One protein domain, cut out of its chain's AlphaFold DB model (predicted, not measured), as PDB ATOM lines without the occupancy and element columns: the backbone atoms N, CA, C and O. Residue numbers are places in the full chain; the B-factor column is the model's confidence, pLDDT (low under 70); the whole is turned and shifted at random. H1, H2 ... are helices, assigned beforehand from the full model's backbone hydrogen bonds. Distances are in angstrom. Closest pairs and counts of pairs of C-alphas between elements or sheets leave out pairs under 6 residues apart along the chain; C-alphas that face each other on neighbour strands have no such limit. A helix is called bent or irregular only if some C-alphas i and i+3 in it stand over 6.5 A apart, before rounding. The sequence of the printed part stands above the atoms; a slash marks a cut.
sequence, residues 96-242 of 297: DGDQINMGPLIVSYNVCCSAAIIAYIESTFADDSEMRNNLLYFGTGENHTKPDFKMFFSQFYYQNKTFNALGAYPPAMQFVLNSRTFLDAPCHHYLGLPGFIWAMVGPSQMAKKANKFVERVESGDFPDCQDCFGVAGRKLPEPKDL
ATOM      1  N   ASP A  96     -44.228  20.406  38.664       94.81
ATOM      2  CA  ASP A  96     -44.615  19.108  39.219       94.81
ATOM      3  C   ASP A  96     -45.797  18.519  38.441       94.81
ATOM      4  O   ASP A  96     -46.964  18.788  38.719       94.81
ATOM      5  N   GLY A  97     -45.476  17.769  37.383       90.69
ATOM      6  CA  GLY A  97     -46.467  17.303  36.409       90.69
ATOM      7  C   GLY A  97     -47.242  18.465  35.782       90.69
ATOM      8  O   GLY A  97     -46.635  19.389  35.238       90.69
ATOM      9  N   ASP A  98     -48.569  18.423  35.909       91.31
ATOM     10  CA  ASP A  98     -49.501  19.431  35.382       91.31
ATOM     11  C   ASP A  98     -49.662  20.660  36.300       91.31
ATOM     12  O   ASP A  98     -50.465  21.555  36.023       91.31
ATOM     13  N   GLN A  99     -48.916  20.718  37.406       93.31
ATOM     14  CA  GLN A  99     -48.976  21.800  38.380       93.31
ATOM     15  C   GLN A  99     -47.699  22.646  38.350       93.31
ATOM     16  O   GLN A  99     -46.574  22.140  38.349       93.31
ATOM     17  N   ILE A 100     -47.885  23.967  38.378       94.94
ATOM     18  CA  ILE A 100     -46.811  24.920  38.658       94.94
ATOM     19  C   ILE A 100     -46.979  25.385  40.098       94.94
ATOM     20  O   ILE A 100     -47.879  26.168  40.410       94.94
ATOM     21  N   ASN A 101     -46.105  24.912  40.980       92.31
ATOM     22  CA  ASN A 101     -46.022  25.422  42.337       92.31
ATOM     23  C   ASN A 101     -45.268  26.745  42.298       92.31
ATOM     24  O   ASN A 101     -44.081  26.792  41.964       92.31
ATOM     25  N   MET A 102     -45.960  27.832  42.636       85.44
ATOM     26  CA  MET A 102     -45.329  29.141  42.769       85.44
ATOM     27  C   MET A 102     -44.287  29.058  43.883       85.44
ATOM     28  O   MET A 102     -44.614  28.913  45.059       85.44
ATOM     29  N   GLY A 103     -43.029  29.017  43.448       71.38
ATOM     30  CA  GLY A 103     -41.922  28.543  44.255       71.38
ATOM     31  C   GLY A 103     -41.306  29.571  45.185       71.38
ATOM     32  O   GLY A 103     -41.665  30.752  45.159       71.38
ATOM     33  N   PRO A 104     -40.320  29.122  45.978       76.25
ATOM     34  CA  PRO A 104     -39.456  30.020  46.724       76.25
ATOM     35  C   PRO A 104     -38.758  31.019  45.811       76.25
ATOM     36  O   PRO A 104     -38.629  30.837  44.598       76.25
ATOM     37  N   LEU A 105     -38.276  32.090  46.430       78.19
ATOM     38  CA  LEU A 105     -37.594  33.137  45.701       78.19
ATOM     39  C   LEU A 105     -36.343  32.633  44.991       78.19
ATOM     40  O   LEU A 105     -35.451  32.031  45.584       78.19
ATOM     41  N   ILE A 106     -36.299  32.978  43.710       86.12
ATOM     42  CA  ILE A 106     -35.130  32.870  42.841       86.12
ATOM     43  C   ILE A 106     -34.367  34.201  42.853       86.12
ATOM     44  O   ILE A 106     -33.148  34.232  42.710       86.12
ATOM     45  N   VAL A 107     -35.097  35.311  43.009       84.94
ATOM     46  CA  VAL A 107     -34.572  36.679  43.027       84.94
ATOM     47  C   VAL A 107     -34.977  37.346  44.338       84.94
ATOM     48  O   VAL A 107     -36.166  37.416  44.666       84.94
ATOM     49  N   SER A 108     -33.986  37.847  45.077       81.38
ATOM     50  CA  SER A 108     -34.192  38.437  46.403       81.38
ATOM     51  C   SER A 108     -35.155  39.631  46.348       81.38
ATOM     52  O   SER A 108     -35.041  40.486  45.471       81.38
ATOM     53  N   TYR A 109     -36.125  39.678  47.268       78.75
ATOM     54  CA  TYR A 109     -37.186  40.697  47.361       78.75
ATOM     55  C   TYR A 109     -38.024  40.892  46.086       78.75
ATOM     56  O   TYR A 109     -38.648  41.938  45.897       78.75
ATOM     57  N   ASN A 110     -38.067  39.888  45.198       84.69
ATOM     58  CA  ASN A 110     -38.683  40.053  43.887       84.69
ATOM     59  C   ASN A 110     -39.446  38.814  43.399       84.69
ATOM     60  O   ASN A 110     -39.055  38.108  42.460       84.69
ATOM     61  N   VAL A 111     -40.600  38.581  44.030       84.50
ATOM     62  CA  VAL A 111     -41.561  37.539  43.630       84.50
ATOM     63  C   VAL A 111     -42.020  37.711  42.179       84.50
ATOM     64  O   VAL A 111     -42.164  36.726  41.462       84.50
ATOM     65  N   CYS A 112     -42.170  38.952  41.705       86.81
ATOM     66  CA  CYS A 112     -42.606  39.252  40.340       86.81
ATOM     67  C   CYS A 112     -41.571  38.819  39.295       86.81
ATOM     68  O   CYS A 112     -41.931  38.272  38.253       86.81
ATOM     69  N   CYS A 113     -40.281  39.043  39.556       90.00
ATOM     70  CA  CYS A 113     -39.212  38.558  38.689       90.00
ATOM     71  C   CYS A 113     -39.101  37.033  38.733       90.00
ATOM     72  O   CYS A 113     -38.963  36.411  37.682       90.00
ATOM     73  N   SER A 114     -39.221  36.428  39.918       91.88
ATOM     74  CA  SER A 114     -39.219  34.967  40.069       91.88
ATOM     75  C   SER A 114     -40.362  34.330  39.260       91.88
ATOM     76  O   SER A 114     -40.121  33.443  38.446       91.88
ATOM     77  N   ALA A 115     -41.582  34.862  39.375       92.19
ATOM     78  CA  ALA A 115     -42.742  34.432  38.592       92.19
ATOM     79  C   ALA A 115     -42.538  34.609  37.077       92.19
ATOM     80  O   ALA A 115     -42.862  33.714  36.298       92.19
ATOM     81  N   ALA A 116     -41.965  35.739  36.648       93.25
ATOM     82  CA  ALA A 116     -41.676  35.994  35.237       93.25
ATOM     83  C   ALA A 116     -40.655  34.999  34.660       93.25
ATOM     84  O   ALA A 116     -40.815  34.553  33.525       93.25
ATOM     85  N   ILE A 117     -39.633  34.623  35.436       95.56
ATOM     86  CA  ILE A 117     -38.654  33.594  35.059       95.56
ATOM     87  C   ILE A 117     -39.335  32.227  34.929       95.56
ATOM     88  O   ILE A 117     -39.138  31.553  33.921       95.56
ATOM     89  N   ILE A 118     -40.172  31.838  35.897       96.12
ATOM     90  CA  ILE A 118     -40.919  30.568  35.859       96.12
ATOM     91  C   ILE A 118     -41.816  30.513  34.614       96.12
ATOM     92  O   ILE A 118     -41.762  29.544  33.860       96.12
ATOM     93  N   ALA A 119     -42.570  31.580  34.338       94.50
ATOM     94  CA  ALA A 119     -43.421  31.676  33.152       94.50
ATOM     95  C   ALA A 119     -42.615  31.642  31.841       94.50
ATOM     96  O   ALA A 119     -43.033  31.032  30.853       94.50
ATOM     97  N   TYR A 120     -41.437  32.270  31.810       95.00
ATOM     98  CA  TYR A 120     -40.545  32.186  30.656       95.00
ATOM     99  C   TYR A 120     -40.064  30.751  30.422       95.00
ATOM    100  O   TYR A 120     -40.078  30.281  29.284       95.00
ATOM    101  N   ILE A 121     -39.657  30.047  31.482       95.94
ATOM    102  CA  ILE A 121     -39.193  28.659  31.397       95.94
ATOM    103  C   ILE A 121     -40.318  27.748  30.902       95.94
ATOM    104  O   ILE A 121     -40.102  26.986  29.957       95.94
ATOM    105  N   GLU A 122     -41.510  27.866  31.496       95.06
ATOM    106  CA  GLU A 122     -42.712  27.140  31.079       95.06
ATOM    107  C   GLU A 122     -42.939  27.322  29.577       95.06
ATOM    108  O   GLU A 122     -42.981  26.347  28.833       95.06
ATOM    109  N   SER A 123     -43.009  28.568  29.113       93.81
ATOM    110  CA  SER A 123     -43.406  28.882  27.738       93.81
ATOM    111  C   SER A 123     -42.324  28.597  26.692       93.81
ATOM    112  O   SER A 123     -42.634  28.468  25.506       93.81
ATOM    113  N   THR A 124     -41.062  28.475  27.111       95.19
ATOM    114  CA  THR A 124     -39.914  28.328  26.206       95.19
ATOM    115  C   THR A 124     -39.450  26.889  26.068       95.19
ATOM    116  O   THR A 124     -39.106  26.468  24.965       95.19
ATOM    117  N   PHE A 125     -39.404  26.123  27.155       95.62
ATOM    118  CA  PHE A 125     -38.772  24.806  27.159       95.62
ATOM    119  C   PHE A 125     -39.791  23.672  27.072       95.62
ATOM    120  O   PHE A 125     -40.932  23.810  27.518       95.62
ATOM    121  N   ALA A 126     -39.376  22.551  26.473       94.25
ATOM    122  CA  ALA A 126     -40.185  21.351  26.289       94.25
ATOM    123  C   ALA A 126     -40.803  20.875  27.607       94.25
ATOM    124  O   ALA A 126     -40.361  21.267  28.689       94.25
ATOM    125  N   ASP A 127     -41.850  20.062  27.501       93.12
ATOM    126  CA  ASP A 127     -42.585  19.551  28.653       93.12
ATOM    127  C   ASP A 127     -41.813  18.454  29.387       93.12
ATOM    128  O   ASP A 127     -42.043  17.262  29.229       93.12
ATOM    129  N   ASP A 128     -40.797  18.906  30.116       94.94
ATOM    130  CA  ASP A 128     -39.821  18.109  30.838       94.94
ATOM    131  C   ASP A 128     -39.572  18.810  32.181       94.94
ATOM    132  O   ASP A 128     -38.781  19.755  32.293       94.94
ATOM    133  N   SER A 129     -40.347  18.415  33.195       95.31
ATOM    134  CA  SER A 129     -40.345  19.064  34.510       95.31
ATOM    135  C   SER A 129     -38.989  18.968  35.204       95.31
ATOM    136  O   SER A 129     -38.583  19.913  35.879       95.31
ATOM    137  N   GLU A 130     -38.249  17.876  35.018       94.62
ATOM    138  CA  GLU A 130     -36.911  17.723  35.594       94.62
ATOM    139  C   GLU A 130     -35.935  18.729  34.975       94.62
ATOM    140  O   GLU A 130     -35.302  19.508  35.694       94.62
ATOM    141  N   MET A 131     -35.879  18.795  33.642       95.81
ATOM    142  CA  MET A 131     -35.045  19.763  32.930       95.81
ATOM    143  C   MET A 131     -35.393  21.208  33.316       95.81
ATOM    144  O   MET A 131     -34.495  22.014  33.564       95.81
ATOM    145  N   ARG A 132     -36.685  21.548  33.415       96.12
ATOM    146  CA  ARG A 132     -37.122  22.894  33.821       96.12
ATOM    147  C   ARG A 132     -36.724  23.231  35.260       96.12
ATOM    148  O   ARG A 132     -36.256  24.339  35.508       96.12
ATOM    149  N   ASN A 133     -36.859  22.295  36.203       95.44
ATOM    150  CA  ASN A 133     -36.415  22.504  37.587       95.44
ATOM    151  C   ASN A 133     -34.879  22.599  37.698       95.44
ATOM    152  O   ASN A 133     -34.373  23.302  38.572       95.44
ATOM    153  N   ASN A 134     -34.118  21.973  36.794       94.94
ATOM    154  CA  ASN A 134     -32.655  22.109  36.732       94.94
ATOM    155  C   ASN A 134     -32.170  23.504  36.305       94.94
ATOM    156  O   ASN A 134     -31.007  23.838  36.523       94.94
ATOM    157  N   LEU A 135     -33.058  24.349  35.774       95.94
ATOM    158  CA  LEU A 135     -32.778  25.765  35.527       95.94
ATOM    159  C   LEU A 135     -32.974  26.644  36.774       95.94
ATOM    160  O   LEU A 135     -32.620  27.820  36.736       95.94
ATOM    161  N   LEU A 136     -33.541  26.106  37.860       95.12
ATOM    162  CA  LEU A 136     -33.986  26.861  39.030       95.12
ATOM    163  C   LEU A 136     -33.269  26.395  40.305       95.12
ATOM    164  O   LEU A 136     -33.300  25.217  40.682       95.12
ATOM    165  N   TYR A 137     -32.635  27.344  40.990       94.19
ATOM    166  CA  TYR A 137     -31.931  27.131  42.253       94.19
ATOM    167  C   TYR A 137     -32.584  27.982  43.332       94.19
ATOM    168  O   TYR A 137     -32.843  29.163  43.121       94.19
ATOM    169  N   PHE A 138     -32.854  27.355  44.472       92.06
ATOM    170  CA  PHE A 138     -33.500  27.937  45.639       92.06
ATOM    171  C   PHE A 138     -33.289  27.013  46.844       92.06
ATOM    172  O   PHE A 138     -32.924  25.848  46.675       92.06
ATOM    173  N   GLY A 139     -33.528  27.529  48.049       87.69
ATOM    174  CA  GLY A 139     -33.438  26.754  49.284       87.69
ATOM    175  C   GLY A 139     -34.706  25.948  49.544       87.69
ATOM    176  O   GLY A 139     -35.811  26.476  49.409       87.69
ATOM    177  N   THR A 140     -34.536  24.690  49.943       88.00
ATOM    178  CA  THR A 140     -35.607  23.794  50.396       88.00
ATOM    179  C   THR A 140     -35.340  23.324  51.823       88.00
ATOM    180  O   THR A 140     -34.196  23.303  52.284       88.00
ATOM    181  N   GLY A 141     -36.404  22.957  52.537       86.19
ATOM    182  CA  GLY A 141     -36.336  22.512  53.924       86.19
ATOM    183  C   GLY A 141     -36.161  23.651  54.933       86.19
ATOM    184  O   GLY A 141     -35.794  24.786  54.608       86.19
ATOM    185  N   GLU A 142     -36.423  23.350  56.204       80.50
ATOM    186  CA  GLU A 142     -36.400  24.344  57.285       80.50
ATOM    187  C   GLU A 142     -35.015  24.970  57.495       80.50
ATOM    188  O   GLU A 142     -34.905  26.138  57.867       80.50
ATOM    189  N   ASN A 143     -33.940  24.223  57.240       81.31
ATOM    190  CA  ASN A 143     -32.575  24.704  57.470       81.31
ATOM    191  C   ASN A 143     -32.159  25.828  56.512       81.31
ATOM    192  O   ASN A 143     -31.292  26.622  56.860       81.31
ATOM    193  N   HIS A 144     -32.798  25.936  55.343       82.38
ATOM    194  CA  HIS A 144     -32.448  26.922  54.312       82.38
ATOM    195  C   HIS A 144     -33.498  28.024  54.136       82.38
ATOM    196  O   HIS A 144     -33.322  28.923  53.312       82.38
ATOM    197  N   THR A 145     -34.592  27.959  54.899       78.06
ATOM    198  CA  THR A 145     -35.728  28.894  54.815       78.06
ATOM    199  C   THR A 145     -35.934  29.718  56.089       78.06
ATOM    200  O   THR A 145     -36.710  30.679  56.080       78.06
ATOM    201  N   LYS A 146     -35.200  29.396  57.165       81.50
ATOM    202  CA  LYS A 146     -35.155  30.194  58.396       81.50
ATOM    203  C   LYS A 146     -34.595  31.594  58.111       81.50
ATOM    204  O   LYS A 146     -33.567  31.708  57.449       81.50
ATOM    205  N   PRO A 147     -35.225  32.669  58.614       79.38
ATOM    206  CA  PRO A 147     -34.805  34.044  58.378       79.38
ATOM    207  C   PRO A 147     -33.577  34.386  59.232       79.38
ATOM    208  O   PRO A 147     -33.670  35.072  60.248       79.38
ATOM    209  N   ASP A 148     -32.415  33.902  58.808       83.19
ATOM    210  CA  ASP A 148     -31.113  34.236  59.372       83.19
ATOM    211  C   ASP A 148     -30.184  34.859  58.312       83.19
ATOM    212  O   ASP A 148     -30.552  35.086  57.153       83.19
ATOM    213  N   PHE A 149     -28.957  35.186  58.715       82.69
ATOM    214  CA  PHE A 149     -27.978  35.765  57.796       82.69
ATOM    215  C   PHE A 149     -27.568  34.786  56.685       82.69
ATOM    216  O   PHE A 149     -27.238  35.233  55.584       82.69
ATOM    217  N   LYS A 150     -27.592  33.469  56.952       84.06
ATOM    218  CA  LYS A 150     -27.235  32.436  55.974       84.06
ATOM    219  C   LYS A 150     -28.277  32.394  54.874       84.06
ATOM    220  O   LYS A 150     -27.898  32.386  53.710       84.06
ATOM    221  N   MET A 151     -29.559  32.473  55.221       83.19
ATOM    222  CA  MET A 151     -30.638  32.573  54.245       83.19
ATOM    223  C   MET A 151     -30.508  33.836  53.398       83.19
ATOM    224  O   MET A 151     -30.638  33.780  52.180       83.19
ATOM    225  N   PHE A 152     -30.207  34.990  54.000       82.38
ATOM    226  CA  PHE A 152     -30.044  36.217  53.214       82.38
ATOM    227  C   PHE A 152     -28.894  36.096  52.207       82.38
ATOM    228  O   PHE A 152     -29.017  36.498  51.050       82.38
ATOM    229  N   PHE A 153     -27.789  35.494  52.635       86.56
ATOM    230  CA  PHE A 153     -26.630  35.253  51.791       86.56
ATOM    231  C   PHE A 153     -26.891  34.176  50.720       86.56
ATOM    232  O   PHE A 153     -26.458  34.330  49.574       86.56
ATOM    233  N   SER A 154     -27.663  33.136  51.048       88.56
ATOM    234  CA  SER A 154     -28.027  32.058  50.126       88.56
ATOM    235  C   SER A 154     -28.896  32.548  48.971       88.56
ATOM    236  O   SER A 154     -28.704  32.097  47.846       88.56
ATOM    237  N   GLN A 155     -29.761  33.546  49.188       88.62
ATOM    238  CA  GLN A 155     -30.564  34.157  48.118       88.62
ATOM    239  C   GLN A 155     -29.696  34.716  46.982       88.62
ATOM    240  O   GLN A 155     -30.009  34.511  45.809       88.62
ATOM    241  N   PHE A 156     -28.568  35.360  47.297       89.19
ATOM    242  CA  PHE A 156     -27.633  35.806  46.260       89.19
ATOM    243  C   PHE A 156     -26.996  34.621  45.538       89.19
ATOM    244  O   PHE A 156     -26.811  34.669  44.323       89.19
ATOM    245  N   TYR A 157     -26.652  33.556  46.257       92.31
ATOM    246  CA  TYR A 157     -26.068  32.365  45.650       92.31
ATOM    247  C   TYR A 157     -27.061  31.680  44.695       92.31
ATOM    248  O   TYR A 157     -26.728  31.448  43.532       92.31
ATOM    249  N   TYR A 158     -28.304  31.464  45.128       93.06
ATOM    250  CA  TYR A 158     -29.387  30.891  44.324       93.06
ATOM    251  C   TYR A 158     -29.713  31.718  43.080       93.06
ATOM    252  O   TYR A 158     -29.833  31.161  41.986       93.06
ATOM    253  N   GLN A 159     -29.788  33.046  43.224       93.00
ATOM    254  CA  GLN A 159     -29.996  33.959  42.101       93.00
ATOM    255  C   GLN A 159     -28.894  33.792  41.052       93.00
ATOM    256  O   GLN A 159     -29.178  33.601  39.871       93.00
ATOM    257  N   ASN A 160     -27.628  33.799  41.479       92.62
ATOM    258  CA  ASN A 160     -26.496  33.663  40.564       92.62
ATOM    259  C   ASN A 160     -26.423  32.268  39.924       92.62
ATOM    260  O   ASN A 160     -26.169  32.168  38.726       92.62
ATOM    261  N   LYS A 161     -26.702  31.193  40.671       94.12
ATOM    262  CA  LYS A 161     -26.785  29.829  40.119       94.12
ATOM    263  C   LYS A 161     -27.894  29.709  39.077       94.12
ATOM    264  O   LYS A 161     -27.647  29.180  37.996       94.12
ATOM    265  N   THR A 162     -29.073  30.258  39.362       95.44
ATOM    266  CA  THR A 162     -30.190  30.293  38.410       95.44
ATOM    267  C   THR A 162     -29.820  31.079  37.157       95.44
ATOM    268  O   THR A 162     -30.025  30.597  36.048       95.44
ATOM    269  N   PHE A 163     -29.195  32.249  37.291       94.44
ATOM    270  CA  PHE A 163     -28.766  33.036  36.132       94.44
ATOM    271  C   PHE A 163     -27.688  32.325  35.307       94.44
ATOM    272  O   PHE A 163     -27.738  32.348  34.080       94.44
ATOM    273  N   ASN A 164     -26.759  31.622  35.953       93.75
ATOM    274  CA  ASN A 164     -25.774  30.803  35.251       93.75
ATOM    275  C   ASN A 164     -26.431  29.640  34.494       93.75
ATOM    276  O   ASN A 164     -26.060  29.376  33.353       93.75
ATOM    277  N   ALA A 165     -27.444  28.995  35.079       95.69
ATOM    278  CA  ALA A 165     -28.185  27.920  34.425       95.69
ATOM    279  C   ALA A 165     -29.015  28.422  33.238       95.69
ATOM    280  O   ALA A 165     -28.963  27.847  32.154       95.69
ATOM    281  N   LEU A 166     -29.708  29.554  33.392       95.50
ATOM    282  CA  LEU A 166     -30.369  30.239  32.279       95.50
ATOM    283  C   LEU A 166     -29.362  30.689  31.208       95.50
ATOM    284  O   LEU A 166     -29.708  30.765  30.032       95.50
ATOM    285  N   GLY A 167     -28.110  30.959  31.590       93.69
ATOM    286  CA  GLY A 167     -27.009  31.300  30.689       93.69
ATOM    287  C   GLY A 167     -26.663  30.205  29.678       93.69
ATOM    288  O   GLY A 167     -26.168  30.529  28.597       93.69
ATOM    289  N   ALA A 168     -27.004  28.942  29.960       94.94
ATOM    290  CA  ALA A 168     -26.901  27.846  28.994       94.94
ATOM    291  C   ALA A 168     -27.841  28.029  27.784       94.94
ATOM    292  O   ALA A 168     -27.621  27.437  26.727       94.94
ATOM    293  N   TYR A 169     -28.848  28.904  27.899       95.75
ATOM    294  CA  TYR A 169     -29.692  29.354  26.799       95.75
ATOM    295  C   TYR A 169     -29.726  30.892  26.742       95.75
ATOM    296  O   TYR A 169     -30.590  31.522  27.356       95.75
ATOM    297  N   PRO A 170     -28.832  31.538  25.966       93.19
ATOM    298  CA  PRO A 170     -28.680  32.995  25.956       93.19
ATOM    299  C   PRO A 170     -29.978  33.818  25.820       93.19
ATOM    300  O   PRO A 170     -30.073  34.858  26.477       93.19
ATOM    301  N   PRO A 171     -31.007  33.401  25.044       94.62
ATOM    302  CA  PRO A 171     -32.279  34.122  25.004       94.62
ATOM    303  C   PRO A 171     -33.005  34.216  26.357       94.62
ATOM    304  O   PRO A 171     -33.697  35.210  26.582       94.62
ATOM    305  N   ALA A 172     -32.833  33.249  27.265       93.88
ATOM    306  CA  ALA A 172     -33.397  33.314  28.615       93.88
ATOM    307  C   ALA A 172     -32.725  34.404  29.452       93.88
ATOM    308  O   ALA A 172     -33.405  35.234  30.049       93.88
ATOM    309  N   MET A 173     -31.392  34.474  29.441       91.62
ATOM    310  CA  MET A 173     -30.691  35.553  30.142       91.62
ATOM    311  C   MET A 173     -30.953  36.924  29.528       91.62
ATOM    312  O   MET A 173     -31.057  37.908  30.256       91.62
ATOM    313  N   GLN A 174     -31.138  37.002  28.208       89.25
ATOM    314  CA  GLN A 174     -31.610  38.231  27.573       89.25
ATOM    315  C   GLN A 174     -33.003  38.627  28.065       89.25
ATOM    316  O   GLN A 174     -33.243  39.808  28.295       89.25
ATOM    317  N   PHE A 175     -33.915  37.675  28.269       92.50
ATOM    318  CA  PHE A 175     -35.215  37.972  28.866       92.50
ATOM    319  C   PHE A 175     -35.075  38.530  30.288       92.50
ATOM    320  O   PHE A 175     -35.648  39.580  30.569       92.50
ATOM    321  N   VAL A 176     -34.267  37.900  31.150       90.75
ATOM    322  CA  VAL A 176     -34.029  38.373  32.527       90.75
ATOM    323  C   VAL A 176     -33.453  39.787  32.533       90.75
ATOM    324  O   VAL A 176     -34.004  40.677  33.177       90.75
ATOM    325  N   LEU A 177     -32.389  40.025  31.758       87.38
ATOM    326  CA  LEU A 177     -31.730  41.330  31.687       87.38
ATOM    327  C   LEU A 177     -32.605  42.411  31.047       87.38
ATOM    328  O   LEU A 177     -32.358  43.583  31.274       87.38
ATOM    329  N   ASN A 178     -33.623  42.068  30.262       84.88
ATOM    330  CA  ASN A 178     -34.568  43.053  29.721       84.88
ATOM    331  C   ASN A 178     -35.885  43.113  30.510       84.88
ATOM    332  O   ASN A 178     -36.793  43.859  30.132       84.88
ATOM    333  N   SER A 179     -36.013  42.345  31.593       86.06
ATOM    334  CA  SER A 179     -37.227  42.328  32.391       86.06
ATOM    335  C   SER A 179     -37.351  43.605  33.210       86.06
ATOM    336  O   SER A 179     -36.499  43.909  34.036       86.06
ATOM    337  N   ARG A 180     -38.483  44.302  33.061       83.75
ATOM    338  CA  ARG A 180     -38.855  45.452  33.907       83.75
ATOM    339  C   ARG A 180     -39.040  45.096  35.384       83.75
ATOM    340  O   ARG A 180     -39.229  45.986  36.202       83.75
ATOM    341  N   THR A 181     -39.151  43.805  35.692       84.62
ATOM    342  CA  THR A 181     -39.297  43.328  37.064       84.62
ATOM    343  C   THR A 181     -37.957  42.964  37.673       84.62
ATOM    344  O   THR A 181     -37.926  42.745  38.869       84.62
ATOM    345  N   PHE A 182     -36.853  42.911  36.920       86.25
ATOM    346  CA  PHE A 182     -35.539  42.618  37.485       86.25
ATOM    347  C   PHE A 182     -34.831  43.918  37.868       86.25
ATOM    348  O   PHE A 182     -34.450  44.682  36.993       86.25
ATOM    349  N   LEU A 183     -34.638  44.165  39.167       78.62
ATOM    350  CA  LEU A 183     -34.132  45.449  39.669       78.62
ATOM    351  C   LEU A 183     -32.766  45.843  39.077       78.62
ATOM    352  O   LEU A 183     -32.562  47.015  38.775       78.62
ATOM    353  N   ASP A 184     -31.874  44.870  38.860       78.81
ATOM    354  CA  ASP A 184     -30.532  45.119  38.310       78.81
ATOM    355  C   ASP A 184     -30.511  45.148  36.767       78.81
ATOM    356  O   ASP A 184     -29.441  45.147  36.146       78.81
ATOM    357  N   ALA A 185     -31.677  45.123  36.109       80.44
ATOM    358  CA  ALA A 185     -31.755  45.214  34.659       80.44
ATOM    359  C   ALA A 185     -31.231  46.580  34.169       80.44
ATOM    360  O   ALA A 185     -31.543  47.620  34.757       80.44
ATOM    361  N   PRO A 186     -30.515  46.638  33.025       75.00
ATOM    362  CA  PRO A 186     -30.064  47.887  32.414       75.00
ATOM    363  C   PRO A 186     -31.149  48.937  32.224       75.00
ATOM    364  O   PRO A 186     -30.868  50.133  32.275       75.00
ATOM    365  N   CYS A 187     -32.394  48.498  32.039       73.94
ATOM    366  CA  CYS A 187     -33.543  49.372  31.900       73.94
ATOM    367  C   CYS A 187     -33.956  50.091  33.200       73.94
ATOM    368  O   CYS A 187     -34.957  50.795  33.186       73.94
ATOM    369  N   HIS A 188     -33.221  49.952  34.305       72.44
ATOM    370  CA  HIS A 188     -33.420  50.739  35.529       72.44
ATOM    371  C   HIS A 188     -32.242  51.672  35.845       72.44
ATOM    372  O   HIS A 188     -32.368  52.571  36.675       72.44
ATOM    373  N   HIS A 189     -31.115  51.537  35.139       69.38
ATOM    374  CA  HIS A 189     -29.880  52.284  35.402       69.38
ATOM    375  C   HIS A 189     -29.667  53.455  34.421       69.38
ATOM    376  O   HIS A 189     -28.562  53.711  33.936       69.38
ATOM    377  N   TYR A 190     -30.741  54.193  34.124       61.09
ATOM    378  CA  TYR A 190     -30.729  55.336  33.205       61.09
ATOM    379  C   TYR A 190     -30.141  56.597  33.840       61.09
ATOM    380  O   TYR A 190     -30.860  57.375  34.459       61.09
ATOM    381  N   LEU A 191     -28.845  56.849  33.649       59.81
ATOM    382  CA  LEU A 191     -28.205  58.086  34.111       59.81
ATOM    383  C   LEU A 191     -27.079  58.525  33.165       59.81
ATOM    384  O   LEU A 191     -25.911  58.382  33.504       59.81
ATOM    385  N   GLY A 192     -27.395  59.043  31.971       67.00
ATOM    386  CA  GLY A 192     -26.407  59.687  31.083       67.00
ATOM    387  C   GLY A 192     -25.111  58.882  30.866       67.00
ATOM    388  O   GLY A 192     -25.154  57.677  30.617       67.00
ATOM    389  N   LEU A 193     -23.949  59.537  30.975       70.50
ATOM    390  CA  LEU A 193     -22.630  58.895  30.855       70.50
ATOM    391  C   LEU A 193     -22.402  57.757  31.886       70.50
ATOM    392  O   LEU A 193     -21.941  56.695  31.470       70.50
ATOM    393  N   PRO A 194     -22.752  57.899  33.184       72.94
ATOM    394  CA  PRO A 194     -22.727  56.785  34.139       72.94
ATOM    395  C   PRO A 194     -23.557  55.565  33.719       72.94
ATOM    396  O   PRO A 194     -23.071  54.439  33.808       72.94
ATOM    397  N   GLY A 195     -24.776  55.779  33.219       71.88
ATOM    398  CA  GLY A 195     -25.642  54.709  32.719       71.88
ATOM    399  C   GLY A 195     -25.064  54.036  31.475       71.88
ATOM    400  O   GLY A 195     -25.119  52.818  31.351       71.88
ATOM    401  N   PHE A 196     -24.432  54.808  30.586       73.38
ATOM    402  CA  PHE A 196     -23.717  54.272  29.428       73.38
ATOM    403  C   PHE A 196     -22.510  53.411  29.831       73.38
ATOM    404  O   PHE A 196     -22.361  52.296  29.334       73.38
ATOM    405  N   ILE A 197     -21.675  53.885  30.762       78.69
ATOM    406  CA  ILE A 197     -20.548  53.104  31.297       78.69
ATOM    407  C   ILE A 197     -21.071  51.823  31.947       78.69
ATOM    408  O   ILE A 197     -20.577  50.738  31.642       78.69
ATOM    409  N   TRP A 198     -22.100  51.927  32.788       78.00
ATOM    410  CA  TRP A 198     -22.729  50.766  33.406       78.00
ATOM    411  C   TRP A 198     -23.271  49.799  32.343       78.00
ATOM    412  O   TRP A 198     -23.008  48.609  32.437       78.00
ATOM    413  N   ALA A 199     -23.919  50.267  31.276       76.38
ATOM    414  CA  ALA A 199     -24.414  49.395  30.208       76.38
ATOM    415  C   ALA A 199     -23.283  48.668  29.454       76.38
ATOM    416  O   ALA A 199     -23.459  47.522  29.047       76.38
ATOM    417  N   MET A 200     -22.119  49.307  29.291       78.00
ATOM    418  CA  MET A 200     -20.962  48.706  28.617       78.00
ATOM    419  C   MET A 200     -20.215  47.684  29.476       78.00
ATOM    420  O   MET A 200     -19.809  46.640  28.969       78.00
ATOM    421  N   VAL A 201     -19.968  47.994  30.755       82.25
ATOM    422  CA  VAL A 201     -19.055  47.198  31.603       82.25
ATOM    423  C   VAL A 201     -19.709  46.628  32.858       82.25
ATOM    424  O   VAL A 201     -19.169  45.710  33.464       82.25
ATOM    425  N   GLY A 202     -20.864  47.145  33.264       80.94
ATOM    426  CA  GLY A 202     -21.597  46.719  34.456       80.94
ATOM    427  C   GLY A 202     -21.982  45.242  34.401       80.94
ATOM    428  O   GLY A 202     -21.501  44.491  35.249       80.94
ATOM    429  N   PRO A 203     -22.756  44.781  33.398       80.31
ATOM    430  CA  PRO A 203     -23.165  43.382  33.292       80.31
ATOM    431  C   PRO A 203     -21.997  42.388  33.313       80.31
ATOM    432  O   PRO A 203     -22.056  41.390  34.028       80.31
ATOM    433  N   SER A 204     -20.905  42.667  32.592       82.50
ATOM    434  CA  SER A 204     -19.741  41.772  32.553       82.50
ATOM    435  C   SER A 204     -18.991  41.738  33.888       82.50
ATOM    436  O   SER A 204     -18.592  40.670  34.352       82.50
ATOM    437  N   GLN A 205     -18.847  42.887  34.553       85.69
ATOM    438  CA  GLN A 205     -18.235  42.966  35.878       85.69
ATOM    439  C   GLN A 205     -19.107  42.308  36.953       85.69
ATOM    440  O   GLN A 205     -18.565  41.647  37.842       85.69
ATOM    441  N   MET A 206     -20.435  42.447  36.867       82.00
ATOM    442  CA  MET A 206     -21.378  41.736  37.732       82.00
ATOM    443  C   MET A 206     -21.254  40.231  37.531       82.00
ATOM    444  O   MET A 206     -21.012  39.532  38.507       82.00
ATOM    445  N   ALA A 207     -21.291  39.743  36.286       84.69
ATOM    446  CA  ALA A 207     -21.123  38.324  35.976       84.69
ATOM    447  C   ALA A 207     -19.785  37.772  36.501       84.69
ATOM    448  O   ALA A 207     -19.745  36.721  37.134       84.69
ATOM    449  N   LYS A 208     -18.680  38.509  36.328       89.31
ATOM    450  CA  LYS A 208     -17.365  38.108  36.855       89.31
ATOM    451  C   LYS A 208     -17.363  37.978  38.380       89.31
ATOM    452  O   LYS A 208     -16.826  37.010  38.915       89.31
ATOM    453  N   LYS A 209     -17.930  38.958  39.091       90.06
ATOM    454  CA  LYS A 209     -18.012  38.934  40.560       90.06
ATOM    455  C   LYS A 209     -18.974  37.856  41.056       90.06
ATOM    456  O   LYS A 209     -18.641  37.178  42.020       90.06
ATOM    457  N   ALA A 210     -20.107  37.684  40.384       88.38
ATOM    458  CA  ALA A 210     -21.093  36.642  40.637       88.38
ATOM    459  C   ALA A 210     -20.486  35.243  40.508       88.38
ATOM    460  O   ALA A 210     -20.588  34.446  41.433       88.38
ATOM    461  N   ASN A 211     -19.772  34.974  39.412       91.25
ATOM    462  CA  ASN A 211     -19.115  33.686  39.193       91.25
ATOM    463  C   ASN A 211     -18.049  33.412  40.247       91.25
ATOM    464  O   ASN A 211     -18.035  32.332  40.825       91.25
ATOM    465  N   LYS A 212     -17.222  34.413  40.571       93.62
ATOM    466  CA  LYS A 212     -16.248  34.289  41.661       93.62
ATOM    467  C   LYS A 212     -16.932  34.039  43.005       93.62
ATOM    468  O   LYS A 212     -16.403  33.317  43.838       93.62
ATOM    469  N   PHE A 213     -18.079  34.663  43.256       92.44
ATOM    470  CA  PHE A 213     -18.831  34.436  44.481       92.44
ATOM    471  C   PHE A 213     -19.346  32.992  44.566       92.44
ATOM    472  O   PHE A 213     -19.090  32.331  45.568       92.44
ATOM    473  N   VAL A 214     -19.987  32.494  43.505       92.69
ATOM    474  CA  VAL A 214     -20.460  31.103  43.401       92.69
ATOM    475  C   VAL A 214     -19.310  30.113  43.584       92.69
ATOM    476  O   VAL A 214     -19.424  29.210  44.404       92.69
ATOM    477  N   GLU A 215     -18.188  30.325  42.893       93.25
ATOM    478  CA  GLU A 215     -16.988  29.487  42.995       93.25
ATOM    479  C   GLU A 215     -16.479  29.398  44.436       93.25
ATOM    480  O   GLU A 215     -16.201  28.308  44.917       93.25
ATOM    481  N   ARG A 216     -16.426  30.527  45.154       93.81
ATOM    482  CA  ARG A 216     -15.976  30.566  46.553       93.81
ATOM    483  C   ARG A 216     -16.936  29.870  47.520       93.81
ATOM    484  O   ARG A 216     -16.502  29.310  48.522       93.81
ATOM    485  N   VAL A 217     -18.244  29.925  47.260       92.62
ATOM    486  CA  VAL A 217     -19.223  29.142  48.033       92.62
ATOM    487  C   VAL A 217     -18.984  27.652  47.808       92.62
ATOM    488  O   VAL A 217     -18.862  26.908  48.775       92.62
ATOM    489  N   GLU A 218     -18.840  27.232  46.551       92.94
ATOM    490  CA  GLU A 218     -18.676  25.820  46.182       92.94
ATOM    491  C   GLU A 218     -17.296  25.242  46.540       92.94
ATOM    492  O   GLU A 218     -17.186  24.042  46.780       92.94
ATOM    493  N   SER A 219     -16.251  26.073  46.632       92.56
ATOM    494  CA  SER A 219     -14.917  25.671  47.106       92.56
ATOM    495  C   SER A 219     -14.825  25.523  48.626       92.56
ATOM    496  O   SER A 219     -13.803  25.060  49.131       92.56
ATOM    497  N   GLY A 220     -15.864  25.929  49.361       91.12
ATOM    498  CA  GLY A 220     -15.878  25.885  50.819       91.12
ATOM    499  C   GLY A 220     -15.137  27.043  51.494       91.12
ATOM    500  O   GLY A 220     -14.859  26.944  52.689       91.12
ATOM    501  N   ASP A 221     -14.867  28.158  50.795       91.75
ATOM    502  CA  ASP A 221     -14.232  29.357  51.385       91.75
ATOM    503  C   ASP A 221     -15.053  29.956  52.539       91.75
ATOM    504  O   ASP A 221     -14.534  30.740  53.337       91.75
ATOM    505  N   PHE A 222     -16.348  29.635  52.599       89.31
ATOM    506  CA  PHE A 222     -17.266  30.051  53.650       89.31
ATOM    507  C   PHE A 222     -17.579  28.845  54.557       89.31
ATOM    508  O   PHE A 222     -18.413  28.009  54.193       89.31
ATOM    509  N   PRO A 223     -16.961  28.740  55.753       86.81
ATOM    510  CA  PRO A 223     -17.146  27.602  56.667       86.81
ATOM    511  C   PRO A 223     -18.607  27.344  57.046       86.81
ATOM    512  O   PRO A 223     -18.999  26.216  57.316       86.81
ATOM    513  N   ASP A 224     -19.427  28.390  57.019       83.88
ATOM    514  CA  ASP A 224     -20.845  28.338  57.351       83.88
ATOM    515  C   ASP A 224     -21.762  27.814  56.235       83.88
ATOM    516  O   ASP A 224     -22.963  27.694  56.482       83.88
ATOM    517  N   CYS A 225     -21.224  27.543  55.037       85.38
ATOM    518  CA  CYS A 225     -21.976  27.307  53.794       85.38
ATOM    519  C   CYS A 225     -21.546  26.015  53.061       85.38
ATOM    520  O   CYS A 225     -21.617  25.946  51.837       85.38
ATOM    521  N   GLN A 226     -21.039  25.011  53.785       84.88
ATOM    522  CA  GLN A 226     -20.400  23.819  53.193       84.88
ATOM    523  C   GLN A 226     -21.356  22.928  52.384       84.88
ATOM    524  O   GLN A 226     -20.934  22.239  51.462       84.88
ATOM    525  N   ASP A 227     -22.648  22.958  52.694       88.12
ATOM    526  CA  ASP A 227     -23.699  22.261  51.949       88.12
ATOM    527  C   ASP A 227     -24.218  23.067  50.742       88.12
ATOM    528  O   ASP A 227     -25.200  22.677  50.103       88.12
ATOM    529  N   CYS A 228     -23.576  24.200  50.430       88.50
ATOM    530  CA  CYS A 228     -24.011  25.159  49.416       88.50
ATOM    531  C   CYS A 228     -25.485  25.551  49.591       88.50
ATOM    532  O   CYS A 228     -26.209  25.712  48.607       88.50
ATOM    533  N   PHE A 229     -25.939  25.671  50.844       89.00
ATOM    534  CA  PHE A 229     -27.322  25.980  51.200       89.00
ATOM    535  C   PHE A 229     -28.323  24.967  50.614       89.00
ATOM    536  O   PHE A 229     -29.333  25.344  50.013       89.00
ATOM    537  N   GLY A 230     -28.007  23.675  50.713       86.69
ATOM    538  CA  GLY A 230     -28.887  22.577  50.304       86.69
ATOM    539  C   GLY A 230     -28.861  22.213  48.821       86.69
ATOM    540  O   GLY A 230     -29.599  21.323  48.409       86.69
ATOM    541  N   VAL A 231     -28.024  22.859  48.000       88.31
ATOM    542  CA  VAL A 231     -27.912  22.543  46.560       88.31
ATOM    543  C   VAL A 231     -26.525  22.045  46.145       88.31
ATOM    544  O   VAL A 231     -26.210  22.022  44.950       88.31
ATOM    545  N   ALA A 232     -25.695  21.620  47.105       88.00
ATOM    546  CA  ALA A 232     -24.400  21.005  46.821       88.00
ATOM    547  C   ALA A 232     -24.526  19.863  45.797       88.00
ATOM    548  O   ALA A 232     -25.437  19.038  45.845       88.00
ATOM    549  N   GLY A 233     -23.603  19.826  44.833       86.06
ATOM    550  CA  GLY A 233     -23.566  18.798  43.789       86.06
ATOM    551  C   GLY A 233     -24.550  18.990  42.627       86.06
ATOM    552  O   GLY A 233     -24.383  18.326  41.601       86.06
ATOM    553  N   ARG A 234     -25.520  19.919  42.706       90.38
ATOM    554  CA  ARG A 234     -26.375  20.260  41.553       90.38
ATOM    555  C   ARG A 234     -25.551  20.960  40.468       90.38
ATOM    556  O   ARG A 234     -25.150  22.124  40.606       90.38
ATOM    557  N   LYS A 235     -25.322  20.246  39.366       90.31
ATOM    558  CA  LYS A 235     -24.601  20.745  38.187       90.31
ATOM    559  C   LYS A 235     -25.457  21.730  37.401       90.31
ATOM    560  O   LYS A 235     -26.680  21.616  37.399       90.31
ATOM    561  N   LEU A 236     -24.801  22.691  36.755       93.06
ATOM    562  CA  LEU A 236     -25.455  23.556  35.777       93.06
ATOM    563  C   LEU A 236     -25.854  22.721  34.548       93.06
ATOM    564  O   LEU A 236     -25.125  21.787  34.204       93.06
ATOM    565  N   PRO A 237     -26.983  23.031  33.893       93.62
ATOM    566  CA  PRO A 237     -27.353  22.384  32.643       93.62
ATOM    567  C   PRO A 237     -26.393  22.786  31.521       93.62
ATOM    568  O   PRO A 237     -25.977  23.942  31.433       93.62
ATOM    569  N   GLU A 238     -26.086  21.847  30.628       94.06
ATOM    570  CA  GLU A 238     -25.348  22.154  29.405       94.06
ATOM    571  C   GLU A 238     -26.320  22.580  28.293       94.06
ATOM    572  O   GLU A 238     -27.440  22.066  28.223       94.06
ATOM    573  N   PRO A 239     -25.912  23.450  27.348       94.88
ATOM    574  CA  PRO A 239     -26.786  23.892  26.256       94.88
ATOM    575  C   PRO A 239     -27.415  22.747  25.446       94.88
ATOM    576  O   PRO A 239     -28.537  22.871  24.961       94.88
ATOM    577  N   LYS A 240     -26.703  21.622  25.313       93.25
ATOM    578  CA  LYS A 240     -27.163  20.418  24.598       93.25
ATOM    579  C   LYS A 240     -28.302  19.674  25.307       93.25
ATOM    580  O   LYS A 240     -29.014  18.917  24.654       93.25
ATOM    581  N   ASP A 241     -28.455  19.872  26.616       91.94
ATOM    582  CA  ASP A 241     -29.465  19.192  27.431       91.94
ATOM    583  C   ASP A 241     -30.807  19.948  27.401       91.94
ATOM    584  O   ASP A 241     -31.834  19.422  27.823       91.94
ATOM    585  N   LEU A 242     -30.815  21.178  26.869       95.62
ATOM    586  CA  LEU A 242     -31.988  22.045  26.823       95.62
ATOM    587  C   LEU A 242     -32.831  21.803  25.569       95.62
ATOM    588  O   LEU A 242     -32.426  22.085  24.441       95.62
TER     589      LEU A 242
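What this domain is: This is residues 96 to 242 of the 297 residues of the protein "Hypothetical protein" of Skeletonema marinoi (UniProt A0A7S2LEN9). A long helix, H4, runs through the middle; the second arm of the bent helix H6, H6b, packs across it, while the first arm, H6a, reaches far from the body and touches no helix. H1 and H5 gather by the last part of H4, short H2 lies near H1, and short H3 sits by H4's beginning. The printed part has 147 residues with six named helices, H1 to H6 in order, and no named strand: all helix. It is compact, with a radius of gyration of the C-alphas of 15.6 A and spans of 45 by 39 by 30 A.

Where its parts are: Residues 96 to 110 hold no named element. H1, residues 111 to 124, begins at C-alpha 111 (-41.561, 37.539, 43.630) and is 19.8 A long. H2 is residues 129 to 133 and H3 residues 142 to 145. H4, residues 149 to 167, measures 27.5 A; H5, residues 170 to 177, 10.6 A. H6, residues 192 to 218, was assigned as one helix by its hydrogen bonds but is bent: C-alphas 200 and 203 are 7.4 A apart. Its arms are H6a, residues 192 to 200, 12.5 A, and H6b, residues 203 to 218, 22.2 A, ending at C-alpha 218 (-18.676, 25.820, 46.182).

How they stand to each other: H4 is the hub. Its residues 157 to 161 touch H6b, closest at the C-alphas of Asn 160 and Ala 210, 6.2 A, at a steep tilt of 60 degrees, opposite ways. H4 touches H5 only at the corner, closest at the C-alphas of Gly 167 and Met 173, 5.7 A, and H3 only at the corner, at those of His 144 and Met 151, 5.9 A. H1 and H5 only just touch, with 3 pairs of C-alphas within 8 A, at a shallow tilt of 21 degrees, opposite ways; their closest C-alphas, Ile 117 and Val 176, are 7.1 A apart. H1 and H4 are near each other. H1 and H2 are close but not clearly touching, 6.6 A between the C-alphas of Ile 121 and Arg 132. H6a and H6b stand at a steep tilt of 50 degrees. Every O i to N i+4 pair is within hydrogen-bond range in H1, H2, H5, H6a and H6b, and 14 of 15 in H4; H3 is too short for one.

The domain as a whole: The C-alphas farthest apart, Gly 97 and Leu 193, are 48.3 A apart. The printed part has no cut. The link from H5 to H6 is long, 14 residues, and residues 219 to 242 hold no named element. Mean pLDDT of the printed part is 87.6; residues 189 to 192 are under 70.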